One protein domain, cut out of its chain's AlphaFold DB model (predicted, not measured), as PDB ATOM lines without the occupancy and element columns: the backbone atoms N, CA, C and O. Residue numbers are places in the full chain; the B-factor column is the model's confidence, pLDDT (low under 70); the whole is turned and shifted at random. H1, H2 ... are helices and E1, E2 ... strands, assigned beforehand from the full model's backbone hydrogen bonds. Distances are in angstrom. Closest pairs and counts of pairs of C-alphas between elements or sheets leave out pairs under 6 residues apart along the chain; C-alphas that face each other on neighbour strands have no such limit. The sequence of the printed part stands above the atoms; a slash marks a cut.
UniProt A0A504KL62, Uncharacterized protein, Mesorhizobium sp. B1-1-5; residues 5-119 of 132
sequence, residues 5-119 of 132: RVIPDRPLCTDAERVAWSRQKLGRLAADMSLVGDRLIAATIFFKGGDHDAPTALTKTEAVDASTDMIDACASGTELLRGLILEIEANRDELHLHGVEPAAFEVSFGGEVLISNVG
ATOM      1  N   ARG A   5     -50.410  46.772  -7.700       77.88
ATOM      2  CA  ARG A   5     -50.662  48.016  -8.435       77.88
ATOM      3  C   ARG A   5     -49.356  48.484  -9.060       77.88
ATOM      4  O   ARG A   5     -48.378  48.712  -8.353       77.88
ATOM      5  N   VAL A   6     -49.352  48.639 -10.377       73.44
ATOM      6  CA  VAL A   6     -48.186  49.105 -11.128       73.44
ATOM      7  C   VAL A   6     -48.420  50.585 -11.431       73.44
ATOM      8  O   VAL A   6     -49.269  50.929 -12.254       73.44
ATOM      9  N   ILE A   7     -47.737  51.456 -10.679       72.00
ATOM     10  CA  ILE A   7     -47.918  52.917 -10.703       72.00
ATOM     11  C   ILE A   7     -46.583  53.568 -11.085       72.00
ATOM     12  O   ILE A   7     -45.585  53.317 -10.405       72.00
ATOM     13  N   PRO A   8     -46.523  54.369 -12.160       68.88
ATOM     14  CA  PRO A   8     -45.287  55.018 -12.572       68.88
ATOM     15  C   PRO A   8     -44.921  56.191 -11.654       68.88
ATOM     16  O   PRO A   8     -45.780  56.964 -11.250       68.88
ATOM     17  N   ASP A   9     -43.620  56.384 -11.407       75.31
ATOM     18  CA  ASP A   9     -43.086  57.502 -10.599       75.31
ATOM     19  C   ASP A   9     -43.277  58.883 -11.265       75.31
ATOM     20  O   ASP A   9     -42.988  59.926 -10.680       75.31
ATOM     21  N   ARG A  10     -43.715  58.895 -12.528       71.38
ATOM     22  CA  ARG A  10     -43.997  60.089 -13.329       71.38
ATOM     23  C   ARG A  10     -45.210  59.849 -14.232       71.38
ATOM     24  O   ARG A  10     -45.446  58.703 -14.618       71.38
ATOM     25  N   PRO A  11     -45.929  60.903 -14.655       67.69
ATOM     26  CA  PRO A  11     -47.022  60.761 -15.609       67.69
ATOM     27  C   PRO A  11     -46.568  60.099 -16.918       67.69
ATOM     28  O   PRO A  11     -45.526  60.452 -17.473       67.69
ATOM     29  N   LEU A  12     -47.373  59.158 -17.413       73.19
ATOM     30  CA  LEU A  12     -47.233  58.552 -18.738       73.19
ATOM     31  C   LEU A  12     -48.388  59.048 -19.614       73.19
ATOM     32  O   LEU A  12     -49.561  58.901 -19.245       73.19
ATOM     33  N   CYS A  13     -48.045  59.685 -20.734       69.31
ATOM     34  CA  CYS A  13     -48.968  60.495 -21.527       69.31
ATOM     35  C   CYS A  13     -49.774  59.670 -22.535       69.31
ATOM     36  O   CYS A  13     -50.816  60.128 -22.996       69.31
ATOM     37  N   THR A  14     -49.317  58.461 -22.861       73.62
ATOM     38  CA  THR A  14     -49.978  57.563 -23.817       73.62
ATOM     39  C   THR A  14     -50.182  56.159 -23.245       73.62
ATOM     40  O   THR A  14     -49.407  55.690 -22.409       73.62
ATOM     41  N   ASP A  15     -51.197  55.447 -23.740       70.69
ATOM     42  CA  ASP A  15     -51.441  54.043 -23.379       70.69
ATOM     43  C   ASP A  15     -50.247  53.147 -23.763       70.69
ATOM     44  O   ASP A  15     -49.872  52.242 -23.019       70.69
ATOM     45  N   ALA A  16     -49.583  53.441 -24.887       74.75
ATOM     46  CA  ALA A  16     -48.394  52.718 -25.335       74.75
ATOM     47  C   ALA A  16     -47.221  52.851 -24.346       74.75
ATOM     48  O   ALA A  16     -46.568  51.857 -24.028       74.75
ATOM     49  N   GLU A  17     -46.974  54.053 -23.814       74.69
ATOM     50  CA  GLU A  17     -45.954  54.275 -22.781       74.69
ATOM     51  C   GLU A  17     -46.298  53.552 -21.477       74.69
ATOM     52  O   GLU A  17     -45.412  52.962 -20.854       74.69
ATOM     53  N   ARG A  18     -47.578  53.559 -21.081       73.38
ATOM     54  CA  ARG A  18     -48.084  52.845 -19.896       73.38
ATOM     55  C   ARG A  18     -47.836  51.343 -19.999       73.38
ATOM     56  O   ARG A  18     -47.258  50.757 -19.085       73.38
ATOM     57  N   VAL A  19     -48.196  50.738 -21.130       74.56
ATOM     58  CA  VAL A  19     -47.967  49.308 -21.393       74.56
ATOM     59  C   VAL A  19     -46.473  48.988 -21.427       74.56
ATOM     60  O   VAL A  19     -46.030  48.055 -20.754       74.56
ATOM     61  N   ALA A  20     -45.676  49.767 -22.166       79.88
ATOM     62  CA  ALA A  20     -44.238  49.536 -22.293       79.88
ATOM     63  C   ALA A  20     -43.515  49.614 -20.939       79.88
ATOM     64  O   ALA A  20     -42.669  48.772 -20.631       79.88
ATOM     65  N   TRP A  21     -43.874  50.594 -20.108       80.19
ATOM     66  CA  TRP A  21     -43.299  50.750 -18.777       80.19
ATOM     67  C   TRP A  21     -43.668  49.589 -17.845       80.19
ATOM     68  O   TRP A  21     -42.784  49.008 -17.210       80.19
ATOM     69  N   SER A  22     -44.945  49.197 -17.807       77.75
ATOM     70  CA  SER A  22     -45.405  48.053 -17.012       77.75
ATOM     71  C   SER A  22     -44.708  46.754 -17.438       77.75
ATOM     72  O   SER A  22     -44.192  46.033 -16.582       77.75
ATOM     73  N   ARG A  23     -44.584  46.491 -18.748       82.25
ATOM     74  CA  ARG A  23     -43.830  45.336 -19.274       82.25
ATOM     75  C   ARG A  23     -42.366  45.357 -18.840       82.25
ATOM     76  O   ARG A  23     -41.839  44.330 -18.422       82.25
ATOM     77  N   GLN A  24     -41.711  46.520 -18.871       84.38
ATOM     78  CA  GLN A  24     -40.327  46.646 -18.403       84.38
ATOM     79  C   GLN A  24     -40.188  46.268 -16.920       84.38
ATOM     80  O   GLN A  24     -39.215  45.613 -16.543       84.38
ATOM     81  N   LYS A  25     -41.134  46.683 -16.069       82.38
ATOM     82  CA  LYS A  25     -41.116  46.346 -14.637       82.38
ATOM     83  C   LYS A  25     -41.301  44.848 -14.403       82.38
ATOM     84  O   LYS A  25     -40.551  44.276 -13.616       82.38
ATOM     85  N   LEU A  26     -42.228  44.220 -15.120       81.38
ATOM     86  CA  LEU A  26     -42.460  42.775 -15.031       81.38
ATOM     87  C   LEU A  26     -41.272  41.965 -15.555       81.38
ATOM     88  O   LEU A  26     -40.880  40.994 -14.919       81.38
ATOM     89  N   GLY A  27     -40.640  42.407 -16.644       84.06
ATOM     90  CA  GLY A  27     -39.429  41.771 -17.167       84.06
ATOM     91  C   GLY A  27     -38.268  41.792 -16.169       84.06
ATOM     92  O   GLY A  27     -37.555  40.801 -16.040       84.06
ATOM     93  N   ARG A  28     -38.103  42.884 -15.405       85.50
ATOM     94  CA  ARG A  28     -37.106  42.936 -14.319       85.50
ATOM     95  C   ARG A  28     -37.432  41.948 -13.203       85.50
ATOM     96  O   ARG A  28     -36.552  41.202 -12.801       85.50
ATOM     97  N   LEU A  29     -38.690  41.899 -12.763       84.62
ATOM     98  CA  LEU A  29     -39.117  40.947 -11.735       84.62
ATOM     99  C   LEU A  29     -38.906  39.494 -12.187       84.62
ATOM    100  O   LEU A  29     -38.415  38.679 -11.416       84.62
ATOM    101  N   ALA A  30     -39.230  39.170 -13.440       86.62
ATOM    102  CA  ALA A  30     -38.997  37.839 -13.995       86.62
ATOM    103  C   ALA A  30     -37.502  37.479 -14.034       86.62
ATOM    104  O   ALA A  30     -37.138  36.353 -13.696       86.62
ATOM    105  N   ALA A  31     -36.637  38.433 -14.393       87.44
ATOM    106  CA  ALA A  31     -35.190  38.235 -14.359       87.44
ATOM    107  C   ALA A  31     -34.681  37.985 -12.929       87.44
ATOM    108  O   ALA A  31     -33.899  37.058 -12.724       87.44
ATOM    109  N   ASP A  32     -35.164  38.747 -11.944       86.75
ATOM    110  CA  ASP A  32     -34.793  38.571 -10.536       86.75
ATOM    111  C   ASP A  32     -35.230  37.194  -9.999       86.75
ATOM    112  O   ASP A  32     -34.448  36.521  -9.327       86.75
ATOM    113  N   MET A  33     -36.436  36.726 -10.352       83.94
ATOM    114  CA  MET A  33     -36.915  35.380  -9.988       83.94
ATOM    115  C   MET A  33     -36.075  34.272 -10.640       83.94
ATOM    116  O   MET A  33     -35.733  33.283  -9.994       83.94
ATOM    117  N   SER A  34     -35.657  34.465 -11.895       84.31
ATOM    118  CA  SER A  34     -34.790  33.502 -12.580       84.31
ATOM    119  C   SER A  34     -33.435  33.328 -11.896       84.31
ATOM    120  O   SER A  34     -32.856  32.244 -11.988       84.31
ATOM    121  N   LEU A  35     -32.917  34.353 -11.210       86.19
ATOM    122  CA  LEU A  35     -31.650  34.260 -10.475       86.19
ATOM    123  C   LEU A  35     -31.743  33.377  -9.224       86.19
ATOM    124  O   LEU A  35     -30.717  32.865  -8.777       86.19
ATOM    125  N   VAL A  36     -32.943  33.188  -8.670       85.12
ATOM    126  CA  VAL A  36     -33.179  32.314  -7.508       85.12
ATOM    127  C   VAL A  36     -33.644  30.905  -7.892       85.12
ATOM    128  O   VAL A  36     -33.856  30.082  -7.009       85.12
ATOM    129  N   GLY A  37     -33.723  30.603  -9.194       84.31
ATOM    130  CA  GLY A  37     -34.092  29.282  -9.719       84.31
ATOM    131  C   GLY A  37     -35.573  29.120 -10.073       84.31
ATOM    132  O   GLY A  37     -35.952  28.053 -10.544       84.31
ATOM    133  N   ASP A  38     -36.375  30.172  -9.919       90.25
ATOM    134  CA  ASP A  38     -37.811  30.163 -10.197       90.25
ATOM    135  C   ASP A  38     -38.134  30.862 -11.524       90.25
ATOM    136  O   ASP A  38     -37.334  31.606 -12.097       90.25
ATOM    137  N   ARG A  39     -39.359  30.684 -12.011       87.81
ATOM    138  CA  ARG A  39     -39.939  31.477 -13.100       87.81
ATOM    139  C   ARG A  39     -41.168  32.223 -12.615       87.81
ATOM    140  O   ARG A  39     -41.868  31.796 -11.707       87.81
ATOM    141  N   LEU A  40     -41.440  33.360 -13.247       91.88
ATOM    142  CA  LEU A  40     -42.596  34.188 -12.930       91.88
ATOM    143  C   LEU A  40     -43.681  34.002 -13.987       91.88
ATOM    144  O   LEU A  40     -43.428  34.266 -15.164       91.88
ATOM    145  N   ILE A  41     -44.884  33.632 -13.557       92.31
ATOM    146  CA  ILE A  41     -46.114  33.829 -14.321       92.31
ATOM    147  C   ILE A  41     -46.732  35.149 -13.859       92.31
ATOM    148  O   ILE A  41     -46.860  35.401 -12.660       92.31
ATOM    149  N   ALA A  42     -47.120  36.007 -14.797       91.75
ATOM    150  CA  ALA A  42     -47.802  37.258 -14.497       91.75
ATOM    151  C   ALA A  42     -49.025  37.437 -15.397       91.75
ATOM    152  O   ALA A  42     -48.908  37.377 -16.617       91.75
ATOM    153  N   ALA A  43     -50.177  37.703 -14.787       91.94
ATOM    154  CA  ALA A  43     -51.403  38.103 -15.461       91.94
ATOM    155  C   ALA A  43     -51.652  39.590 -15.206       91.94
ATOM    156  O   ALA A  43     -51.767  40.017 -14.056       91.94
ATOM    157  N   THR A  44     -51.726  40.379 -16.271       89.94
ATOM    158  CA  THR A  44     -51.776  41.841 -16.215       89.94
ATOM    159  C   THR A  44     -52.968  42.369 -16.989       89.94
ATOM    160  O   THR A  44     -53.192  41.976 -18.130       89.94
ATOM    161  N   ILE A  45     -53.703  43.303 -16.390       88.19
ATOM    162  CA  ILE A  45     -54.719  44.107 -17.070       88.19
ATOM    163  C   ILE A  45     -54.198  45.530 -17.160       88.19
ATOM    164  O   ILE A  45     -53.854  46.144 -16.147       88.19
ATOM    165  N   PHE A  46     -54.137  46.040 -18.384       84.88
ATOM    166  CA  PHE A  46     -53.774  47.415 -18.675       84.88
ATOM    167  C   PHE A  46     -55.031  48.251 -18.783       84.88
ATOM    168  O   PHE A  46     -56.037  47.820 -19.351       84.88
ATOM    169  N   PHE A  47     -54.945  49.473 -18.289       80.38
ATOM    170  CA  PHE A  47     -56.053  50.404 -18.312       80.38
ATOM    171  C   PHE A  47     -55.757  51.562 -19.257       80.38
ATOM    172  O   PHE A  47     -54.623  52.049 -19.317       80.38
ATOM    173  N   LYS A  48     -56.780  51.995 -19.998       75.44
ATOM    174  CA  LYS A  48     -56.733  53.238 -20.769       75.44
ATOM    175  C   LYS A  48     -56.651  54.410 -19.806       75.44
ATOM    176  O   LYS A  48     -57.111  54.290 -18.672       75.44
ATOM    177  N   GLY A  49     -56.089  55.514 -20.296       64.25
ATOM    178  CA  GLY A  49     -56.107  56.848 -19.688       64.25
ATOM    179  C   GLY A  49     -56.918  57.000 -18.393       64.25
ATOM    180  O   GLY A  49     -58.134  56.849 -18.368       64.25
ATOM    181  N   GLY A  50     -56.215  57.370 -17.329       54.56
ATOM    182  CA  GLY A  50     -56.783  57.836 -16.071       54.56
ATOM    183  C   GLY A  50     -55.920  58.969 -15.528       54.56
ATOM    184  O   GLY A  50     -54.743  59.083 -15.919       54.56
ATOM    185  N   ASP A  51     -56.516  59.783 -14.654       54.47
ATOM    186  CA  ASP A  51     -55.832  60.799 -13.850       54.47
ATOM    187  C   ASP A  51     -54.574  60.218 -13.181       54.47
ATOM    188  O   ASP A  51     -54.425  59.001 -13.045       54.47
ATOM    189  N   HIS A  52     -53.649  61.086 -12.764       55.22
ATOM    190  CA  HIS A  52     -52.340  60.709 -12.204       55.22
ATOM    191  C   HIS A  52     -52.402  59.722 -11.017       55.22
ATOM    192  O   HIS A  52     -51.387  59.102 -10.703       55.22
ATOM    193  N   ASP A  53     -53.579  59.536 -10.416       61.72
ATOM    194  CA  ASP A  53     -53.818  58.691  -9.244       61.72
ATOM    195  C   ASP A  53     -54.369  57.283  -9.574       61.72
ATOM    196  O   ASP A  53     -54.444  56.416  -8.695       61.72
ATOM    197  N   ALA A  54     -54.735  57.013 -10.834       66.88
ATOM    198  CA  ALA A  54     -55.237  55.708 -11.267       66.88
ATOM    199  C   ALA A  54     -54.095  54.753 -11.681       66.88
ATOM    200  O   ALA A  54     -53.126  55.174 -12.323       66.88
ATOM    201  N   PRO A  55     -54.186  53.445 -11.364       70.69
ATOM    202  CA  PRO A  55     -53.165  52.480 -11.765       70.69
ATOM    203  C   PRO A  55     -53.120  52.331 -13.293       70.69
ATOM    204  O   PRO A  55     -54.152  52.227 -13.953       70.69
ATOM    205  N   THR A  56     -51.916  52.266 -13.866       74.81
ATOM    206  CA  THR A  56     -51.740  52.036 -15.313       74.81
ATOM    207  C   THR A  56     -51.882  50.561 -15.675       74.81
ATOM    208  O   THR A  56     -52.242  50.221 -16.802       74.81
ATOM    209  N   ALA A  57     -51.603  49.682 -14.711       83.50
ATOM    210  CA  ALA A  57     -51.894  48.266 -14.789       83.50
ATOM    211  C   ALA A  57     -52.157  47.678 -13.396       83.50
ATOM    212  O   ALA A  57     -51.638  48.161 -12.382       83.50
ATOM    213  N   LEU A  58     -52.938  46.604 -13.368       88.12
ATOM    214  CA  LEU A  58     -53.029  45.701 -12.228       88.12
ATOM    215  C   LEU A  58     -52.456  44.353 -12.643       88.12
ATOM    216  O   LEU A  58     -52.794  43.850 -13.714       88.12
ATOM    217  N   THR A  59     -51.613  43.775 -11.793       89.69
ATOM    218  CA  THR A  59     -50.964  42.493 -12.070       89.69
ATOM    219  C   THR A  59     -51.159  41.527 -10.910       89.69
ATOM    220  O   THR A  59     -50.976  41.892  -9.749       89.69
ATOM    221  N   LYS A  60     -51.474  40.270 -11.218       91.19
ATOM    222  CA  LYS A  60     -51.278  39.138 -10.308       91.19
ATOM    223  C   LYS A  60     -50.104  38.307 -10.792       91.19
ATOM    224  O   LYS A  60     -49.955  38.082 -11.988       91.19
ATOM    225  N   THR A  61     -49.285  37.860  -9.854       91.25
ATOM    226  CA  THR A  61     -48.091  37.073 -10.142       91.25
ATOM    227  C   THR A  61     -48.080  35.787  -9.345       91.25
ATOM    228  O   THR A  61     -48.569  35.750  -8.213       91.25
ATOM    229  N   GLU A  62     -47.435  34.777  -9.904       92.12
ATOM    230  CA  GLU A  62     -47.140  33.514  -9.249       92.12
ATOM    231  C   GLU A  62     -45.726  33.076  -9.624       92.12
ATOM    232  O   GLU A  62     -45.328  33.152 -10.788       92.12
ATOM    233  N   ALA A  63     -44.953  32.677  -8.618       91.69
ATOM    234  CA  ALA A  63     -43.660  32.046  -8.822       91.69
ATOM    235  C   ALA A  63     -43.882  30.546  -9.004       91.69
ATOM    236  O   ALA A  63     -44.608  29.933  -8.221       91.69
ATOM    237  N   VAL A  64     -43.259  29.972 -10.022       91.31
ATOM    238  CA  VAL A  64     -43.311  28.542 -10.324       91.31
ATOM    239  C   VAL A  64     -41.899  28.004 -10.504       91.31
ATOM    240  O   VAL A  64     -40.967  28.766 -10.768       91.31
ATOM    241  N   ASP A  65     -41.739  26.693 -10.370       89.81
ATOM    242  CA  ASP A  65     -40.447  26.039 -10.564       89.81
ATOM    243  C   ASP A  65     -39.931  26.241 -12.003       89.81
ATOM    244  O   ASP A  65     -40.704  26.359 -12.962       89.81
ATOM    245  N   ALA A  66     -38.608  26.257 -12.187       84.25
ATOM    246  CA  ALA A  66     -38.001  26.341 -13.514       84.25
ATOM    247  C   ALA A  66     -38.399  25.192 -14.462       84.25
ATOM    248  O   ALA A  66     -38.264  25.354 -15.680       84.25
ATOM    249  N   SER A  67     -38.874  24.059 -13.934       88.44
ATOM    250  CA  SER A  67     -39.356  22.911 -14.701       88.44
ATOM    251  C   SER A  67     -40.777  23.067 -15.237       88.44
ATOM    252  O   SER A  67     -41.198  22.218 -16.020       88.44
ATOM    253  N   THR A  68     -41.532  24.088 -14.814       89.75
ATOM    254  CA  THR A  68     -42.889  24.325 -15.321       89.75
ATOM    255  C   THR A  68     -42.850  24.558 -16.829       89.75
ATOM    256  O   THR A  68     -42.105  25.410 -17.326       89.75
ATOM    257  N   ASP A  69     -43.645  23.781 -17.563       89.19
ATOM    258  CA  ASP A  69     -43.732  23.903 -19.011       89.19
ATOM    259  C   ASP A  69     -44.695  25.023 -19.441       89.19
ATOM    260  O   ASP A  69     -45.376  25.657 -18.634       89.19
ATOM    261  N   MET A  70     -44.724  25.311 -20.745       85.31
ATOM    262  CA  MET A  70     -45.550  26.394 -21.287       85.31
ATOM    263  C   MET A  70     -47.056  26.117 -21.193       85.31
ATOM    264  O   MET A  70     -47.831  27.070 -21.147       85.31
ATOM    265  N   ILE A  71     -47.488  24.852 -21.197       87.50
ATOM    266  CA  ILE A  71     -48.911  24.491 -21.148       87.50
ATOM    267  C   ILE A  71     -49.433  24.734 -19.735       87.50
ATOM    268  O   ILE A  71     -50.438  25.433 -19.567       87.50
ATOM    269  N   ASP A  72     -48.708  24.238 -18.735       89.19
ATOM    270  CA  ASP A  72     -49.014  24.475 -17.327       89.19
ATOM    271  C   ASP A  72     -48.952  25.976 -17.009       89.19
ATOM    272  O   ASP A  72     -49.864  26.522 -16.385       89.19
ATOM    273  N   ALA A  73     -47.949  26.691 -17.537       88.62
ATOM    274  CA  ALA A  73     -47.845  28.140 -17.370       88.62
ATOM    275  C   ALA A  73     -49.028  28.909 -17.992       88.62
ATOM    276  O   ALA A  73     -49.513  29.880 -17.404       88.62
ATOM    277  N   CYS A  74     -49.522  28.483 -19.159       85.88
ATOM    278  CA  CYS A  74     -50.718  29.055 -19.780       85.88
ATOM    279  C   CYS A  74     -51.973  28.821 -18.929       85.88
ATOM    280  O   CYS A  74     -52.782  29.743 -18.774       85.88
ATOM    281  N   ALA A  75     -52.143  27.617 -18.374       88.88
ATOM    282  CA  ALA A  75     -53.284  27.284 -17.524       88.88
ATOM    283  C   ALA A  75     -53.283  28.136 -16.244       88.88
ATOM    284  O   ALA A  75     -54.233  28.890 -16.015       88.88
ATOM    285  N   SER A  76     -52.181  28.121 -15.486       90.69
ATOM    286  CA  SER A  76     -52.027  28.934 -14.272       90.69
ATOM    287  C   SER A  76     -52.154  30.430 -14.567       90.69
ATOM    288  O   SER A  76     -52.856  31.160 -13.868       90.69
ATOM    289  N   GLY A  77     -51.551  30.906 -15.659       90.19
ATOM    290  CA  GLY A  77     -51.664  32.299 -16.087       90.19
ATOM    291  C   GLY A  77     -53.097  32.725 -16.422       90.19
ATOM    292  O   GLY A  77     -53.509  33.838 -16.086       90.19
ATOM    293  N   THR A  78     -53.885  31.832 -17.022       89.06
ATOM    294  CA  THR A  78     -55.307  32.074 -17.314       89.06
ATOM    295  C   THR A  78     -56.142  32.118 -16.034       89.06
ATOM    296  O   THR A  78     -57.001  32.993 -15.888       89.06
ATOM    297  N   GLU A  79     -55.874  31.231 -15.074       91.06
ATOM    298  CA  GLU A  79     -56.535  31.247 -13.764       91.06
ATOM    299  C   GLU A  79     -56.209  32.521 -12.972       91.06
ATOM    300  O   GLU A  79     -57.115  33.154 -12.417       91.06
ATOM    301  N   LEU A  80     -54.946  32.963 -12.989       91.62
ATOM    302  CA  LEU A  80     -54.527  34.238 -12.400       91.62
ATOM    303  C   LEU A  80     -55.253  35.422 -13.038       91.62
ATOM    304  O   LEU A  80     -55.725  36.306 -12.316       91.62
ATOM    305  N   LEU A  81     -55.371  35.436 -14.369       90.25
ATOM    306  CA  LEU A  81     -56.083  36.487 -15.092       90.25
ATOM    307  C   LEU A  81     -57.564  36.511 -14.707       90.25
ATOM    308  O   LEU A  81     -58.092  37.570 -14.368       90.25
ATOM    309  N   ARG A  82     -58.228  35.351 -14.681       90.00
ATOM    310  CA  ARG A  82     -59.631  35.243 -14.260       90.00
ATOM    311  C   ARG A  82     -59.825  35.744 -12.829       90.00
ATOM    312  O   ARG A  82     -60.731  36.533 -12.565       90.00
ATOM    313  N   GLY A  83     -58.953  35.329 -11.913       89.00
ATOM    314  CA  GLY A  83     -58.983  35.774 -10.522       89.00
ATOM    315  C   GLY A  83     -58.676  37.264 -10.347       89.00
ATOM    316  O   GLY A  83     -59.102  37.856  -9.358       89.00
ATOM    317  N   LEU A  84     -57.931  37.879 -11.266       89.75
ATOM    318  CA  LEU A  84     -57.699  39.322 -11.284       89.75
ATOM    319  C   LEU A  84     -58.944  40.082 -11.765       89.75
ATOM    320  O   LEU A  84     -59.320  41.067 -11.134       89.75
ATOM    321  N   ILE A  85     -59.604  39.610 -12.829       88.38
ATOM    322  CA  ILE A  85     -60.851  40.204 -13.345       88.38
ATOM    323  C   ILE A  85     -61.921  40.234 -12.248       88.38
ATOM    324  O   ILE A  85     -62.463  41.297 -11.953       88.38
ATOM    325  N   LEU A  86     -62.161  39.098 -11.585       87.00
ATOM    326  CA  LEU A  86     -63.168  38.994 -10.523       87.00
ATOM    327  C   LEU A  86     -62.870  39.925  -9.336       87.00
ATOM    328  O   LEU A  86     -63.781  40.518  -8.764       87.00
ATOM    329  N   GLU A  87     -61.598  40.086  -8.963       87.06
ATOM    330  CA  GLU A  87     -61.219  41.022  -7.898       87.06
ATOM    331  C   GLU A  87     -61.412  42.483  -8.301       87.06
ATOM    332  O   GLU A  87     -61.801  43.286  -7.455       87.06
ATOM    333  N   ILE A  88     -61.164  42.830  -9.565       85.88
ATOM    334  CA  ILE A  88     -61.432  44.176 -10.083       85.88
ATOM    335  C   ILE A  88     -62.924  44.478 -10.052       85.88
ATOM    336  O   ILE A  88     -63.313  45.563  -9.625       85.88
ATOM    337  N   GLU A  89     -63.754  43.532 -10.484       84.88
ATOM    338  CA  GLU A  89     -65.211  43.677 -10.457       84.88
ATOM    339  C   GLU A  89     -65.730  43.838  -9.026       84.88
ATOM    340  O   GLU A  89     -66.557  44.711  -8.769       84.88
ATOM    341  N   ALA A  90     -65.200  43.054  -8.084       85.31
ATOM    342  CA  ALA A  90     -65.618  43.096  -6.686       85.31
ATOM    343  C   ALA A  90     -65.102  44.324  -5.912       85.31
ATOM    344  O   ALA A  90     -65.761  44.756  -4.971       85.31
ATOM    345  N   ASN A  91     -63.943  44.884  -6.278       85.88
ATOM    346  CA  ASN A  91     -63.243  45.911  -5.488       85.88
ATOM    347  C   ASN A  91     -62.924  47.174  -6.302       85.88
ATOM    348  O   ASN A  91     -61.923  47.852  -6.058       85.88
ATOM    349  N   ARG A  92     -63.749  47.480  -7.307       81.69
ATOM    350  CA  ARG A  92     -63.496  48.557  -8.272       81.69
ATOM    351  C   ARG A  92     -63.210  49.910  -7.611       81.69
ATOM    352  O   ARG A  92     -62.292  50.617  -8.038       81.69
ATOM    353  N   ASP A  93     -63.972  50.228  -6.571       80.94
ATOM    354  CA  ASP A  93     -63.890  51.493  -5.841       80.94
ATOM    355  C   ASP A  93     -62.579  51.584  -5.046       80.94
ATOM    356  O   ASP A  93     -61.833  52.554  -5.170       80.94
ATOM    357  N   GLU A  94     -62.226  50.524  -4.308       84.12
ATOM    358  CA  GLU A  94     -60.978  50.448  -3.532       84.12
ATOM    359  C   GLU A  94     -59.729  50.526  -4.426       84.12
ATOM    360  O   GLU A  94     -58.687  51.082  -4.052       84.12
ATOM    361  N   LEU A  95     -59.833  49.991  -5.644       78.19
ATOM    362  CA  LEU A  95     -58.769  50.012  -6.644       78.19
ATOM    363  C   LEU A  95     -58.666  51.353  -7.392       78.19
ATOM    364  O   LEU A  95     -57.741  51.513  -8.194       78.19
ATOM    365  N   HIS A  96     -59.547  52.318  -7.098       77.25
ATOM    366  CA  HIS A  96     -59.620  53.631  -7.744       77.25
ATOM    367  C   HIS A  96     -59.785  53.532  -9.274       77.25
ATOM    368  O   HIS A  96     -59.126  54.239 -10.035       77.25
ATOM    369  N   LEU A  97     -60.661  52.633  -9.739       76.62
ATOM    370  CA  LEU A  97     -60.906  52.372 -11.168       76.62
ATOM    371  C   LEU A  97     -62.174  53.068 -11.710       76.62
ATOM    372  O   LEU A  97     -62.790  52.618 -12.688       76.62
ATOM    373  N   HIS A  98     -62.612  54.155 -11.073       73.56
ATOM    374  CA  HIS A  98     -63.756  54.949 -11.530       73.56
ATOM    375  C   HIS A  98     -63.413  55.704 -12.818       73.56
ATOM    376  O   HIS A  98     -62.425  56.425 -12.868       73.56
ATOM    377  N   GLY A  99     -64.217  55.529 -13.871       71.00
ATOM    378  CA  GLY A  99     -63.965  56.153 -15.180       71.00
ATOM    379  C   GLY A  99     -62.785  55.559 -15.959       71.00
ATOM    380  O   GLY A  99     -62.479  56.031 -17.047       71.00
ATOM    381  N   VAL A 100     -62.149  54.512 -15.428       74.19
ATOM    382  CA  VAL A 100     -61.007  53.834 -16.042       74.19
ATOM    383  C   VAL A 100     -61.491  52.589 -16.791       74.19
ATOM    384  O   VAL A 100     -62.153  51.720 -16.216       74.19
ATOM    385  N   GLU A 101     -61.159  52.479 -18.075       75.31
ATOM    386  CA  GLU A 101     -61.533  51.332 -18.911       75.31
ATOM    387  C   GLU A 101     -60.364  50.355 -19.089       75.31
ATOM    388  O   GLU A 101     -59.236  50.796 -19.322       75.31
ATOM    389  N   PRO A 102     -60.597  49.031 -19.067       79.19
ATOM    390  CA  PRO A 102     -59.604  48.067 -19.525       79.19
ATOM    391  C   PRO A 102     -59.239  48.319 -20.998       79.19
ATOM    392  O   PRO A 102     -60.108  48.411 -21.867       79.19
ATOM    393  N   ALA A 103     -57.944  48.427 -21.284       74.75
ATOM    394  CA  ALA A 103     -57.401  48.591 -22.632       74.75
ATOM    395  C   ALA A 103     -57.046  47.246 -23.272       74.75
ATOM    396  O   ALA A 103     -57.311  47.018 -24.452       74.75
ATOM    397  N   ALA A 104     -56.391  46.397 -22.482       81.56
ATOM    398  CA  ALA A 104     -55.734  45.177 -22.920       81.56
ATOM    399  C   ALA A 104     -55.461  44.272 -21.714       81.56
ATOM    400  O   ALA A 104     -55.437  44.734 -20.569       81.56
ATOM    401  N   PHE A 105     -55.178  43.002 -21.978       87.31
ATOM    402  CA  PHE A 105     -54.622  42.094 -20.981       87.31
ATOM    403  C   PHE A 105     -53.468  41.280 -21.560       87.31
ATOM    404  O   PHE A 105     -53.330  41.127 -22.778       87.31
ATOM    405  N   GLU A 106     -52.638  40.766 -20.664       89.88
ATOM    406  CA  GLU A 106     -51.470  39.967 -20.996       89.88
ATOM    407  C   GLU A 106     -51.219  38.897 -19.941       89.88
ATOM    408  O   GLU A 106     -51.346  39.154 -18.743       89.88
ATOM    409  N   VAL A 107     -50.823  37.715 -20.398       89.38
ATOM    410  CA  VAL A 107     -50.209  36.679 -19.572       89.38
ATOM    411  C   VAL A 107     -48.780  36.497 -20.059       89.38
ATOM    412  O   VAL A 107     -48.559  36.256 -21.247       89.38
ATOM    413  N   SER A 108     -47.819  36.600 -19.148       90.69
ATOM    414  CA  SER A 108     -46.400  36.400 -19.433       90.69
ATOM    415  C   SER A 108     -45.788  35.327 -18.539       90.69
ATOM    416  O   SER A 108     -46.159  35.235 -17.369       90.69
ATOM    417  N   PHE A 109     -44.813  34.588 -19.059       90.38
ATOM    418  CA  PHE A 109     -44.049  33.568 -18.350       90.38
ATOM    419  C   PHE A 109     -42.553  33.760 -18.589       90.38
ATOM    420  O   PHE A 109     -42.111  33.850 -19.731       90.38
ATOM    421  N   GLY A 110     -41.764  33.879 -17.519       85.81
ATOM    422  CA  GLY A 110     -40.313  34.094 -17.635       85.81
ATOM    423  C   GLY A 110     -39.928  35.386 -18.374       85.81
ATOM    424  O   GLY A 110     -38.813  35.504 -18.866       85.81
ATOM    425  N   GLY A 111     -40.849  36.351 -18.465       80.81
ATOM    426  CA  GLY A 111     -40.684  37.587 -19.238       80.81
ATOM    427  C   GLY A 111     -41.146  37.498 -20.698       80.81
ATOM    428  O   GLY A 111     -41.193  38.526 -21.371       80.81
ATOM    429  N   GLU A 112     -41.533  36.316 -21.178       85.75
ATOM    430  CA  GLU A 112     -42.110  36.123 -22.509       85.75
ATOM    431  C   GLU A 112     -43.633  36.239 -22.464       85.75
ATOM    432  O   GLU A 112     -44.278  35.754 -21.537       85.75
ATOM    433  N   VAL A 113     -44.230  36.876 -23.469       85.81
ATOM    434  CA  VAL A 113     -45.687  37.018 -23.565       85.81
ATOM    435  C   VAL A 113     -46.286  35.747 -24.155       85.81
ATOM    436  O   VAL A 113     -46.006  35.411 -25.302       85.81
ATOM    437  N   LEU A 114     -47.136  35.069 -23.383       83.19
ATOM    438  CA  LEU A 114     -47.842  33.859 -23.808       83.19
ATOM    439  C   LEU A 114     -49.182  34.192 -24.467       83.19
ATOM    440  O   LEU A 114     -49.533  33.638 -25.506       83.19
ATOM    441  N   ILE A 115     -49.934  35.109 -23.856       82.94
ATOM    442  CA  ILE A 115     -51.271  35.512 -24.298       82.94
ATOM    443  C   ILE A 115     -51.331  37.032 -24.250       82.94
ATOM    444  O   ILE A 115     -50.970  37.636 -23.242       82.94
ATOM    445  N   SER A 116     -51.822  37.664 -25.312       82.00
ATOM    446  CA  SER A 116     -52.111  39.095 -25.309       82.00
ATOM    447  C   SER A 116     -53.376  39.381 -26.099       82.00
ATOM    448  O   SER A 116     -53.575  38.839 -27.186       82.00
ATOM    449  N   ASN A 117     -54.217  40.256 -25.557       79.62
ATOM    450  CA  ASN A 117     -55.334  40.837 -26.284       79.62
ATOM    451  C   ASN A 117     -55.137  42.352 -26.343       79.62
ATOM    452  O   ASN A 117     -55.030  43.014 -25.308       79.62
ATOM    453  N   VAL A 118     -55.087  42.879 -27.566       62.50
ATOM    454  CA  VAL A 118     -54.974  44.308 -27.849       62.50
ATOM    455  C   VAL A 118     -56.277  44.759 -28.514       62.50
ATOM    456  O   VAL A 118     -56.367  44.807 -29.736       62.50
ATOM    457  N   GLY A 119     -57.292  45.091 -27.711       49.38
ATOM    458  CA  GLY A 119     -58.426  45.903 -28.159       49.38
ATOM    459  C   GLY A 119     -59.826  45.334 -27.906       49.38
ATOM    460  O   GLY A 119     -60.195  44.283 -28.415       49.38
TER     461      GLY A 119
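What this domain is: This is residues 5 to 119 of the 132 residues of an uncharacterized protein of Mesorhizobium sp. B1-1-5 (UniProt A0A504KL62). A twisted sheet of four strands is the middle slab, with one long helix packed on each face: H1 nearly along the strands, H2 slantwise to them on the opposite face. The layers are thus three. The printed part has 115 residues, with two named helices and four named strands in the order H1, E1, E2, H2, E3, E4. The sheet runs E2, E1, E3, E4, all antiparallel, and the class is mixed, helices and strands. The whole is compact, with a radius of gyration of the C-alphas of 14.0 A and spans of 41 by 28 by 24 A.

Where its parts are: Residues 5 to 6 pair, antiparallel, with residues 57 to 58. H1, residues 15 to 35, begins at C-alpha (-51.441, 54.043, -23.379) and is 30.8 A long. E1, residues 38 to 47, measures 28.4 A, and E2, residues 57 to 65, 25.4 A. H2, residues 70 to 90, is 29.9 A long. E3 is residues 102 to 109, and E4, residues 112 to 118, ends at C-alpha (-54.974, 44.308, -27.849).

How they stand to each other: E1 and E2 form a hairpin, with N 41 and O 62 2.8 A apart. E1 and E3 are antiparallel, with N 44 and O 106 at 2.8 A. E3 and E4 form a hairpin, with N 107 and O 115 at 2.8 A. H1 is on the sheet at a height of 9.0 A, at 12 degrees to E1 on the local plane; the closest C-alphas are those of Ala 30 and Leu 40, 5.2 A. H2 is on the opposite face at a height of 7.7 A, at 40 degrees to E1 on the local plane; the C-alphas of Ala 43 and Leu 81 are closest, 5.0 A. E2, H2 and E3 make a split strand-helix-strand unit, two strands running the same way with E1 between them, and its crossover is right-handed. In H1 and H2 every O i to N i+4 pair is within hydrogen-bond range.

The domain as a whole: The C-alphas farthest apart, of Ser 67 and Gly 99, are 41.4 A apart. The printed part has no cut. The link from H2 to E3 is long. Mean pLDDT of the printed part is 81.7; residues 8, 11, 13, 49 to 54 and 118 to 119 are under 70.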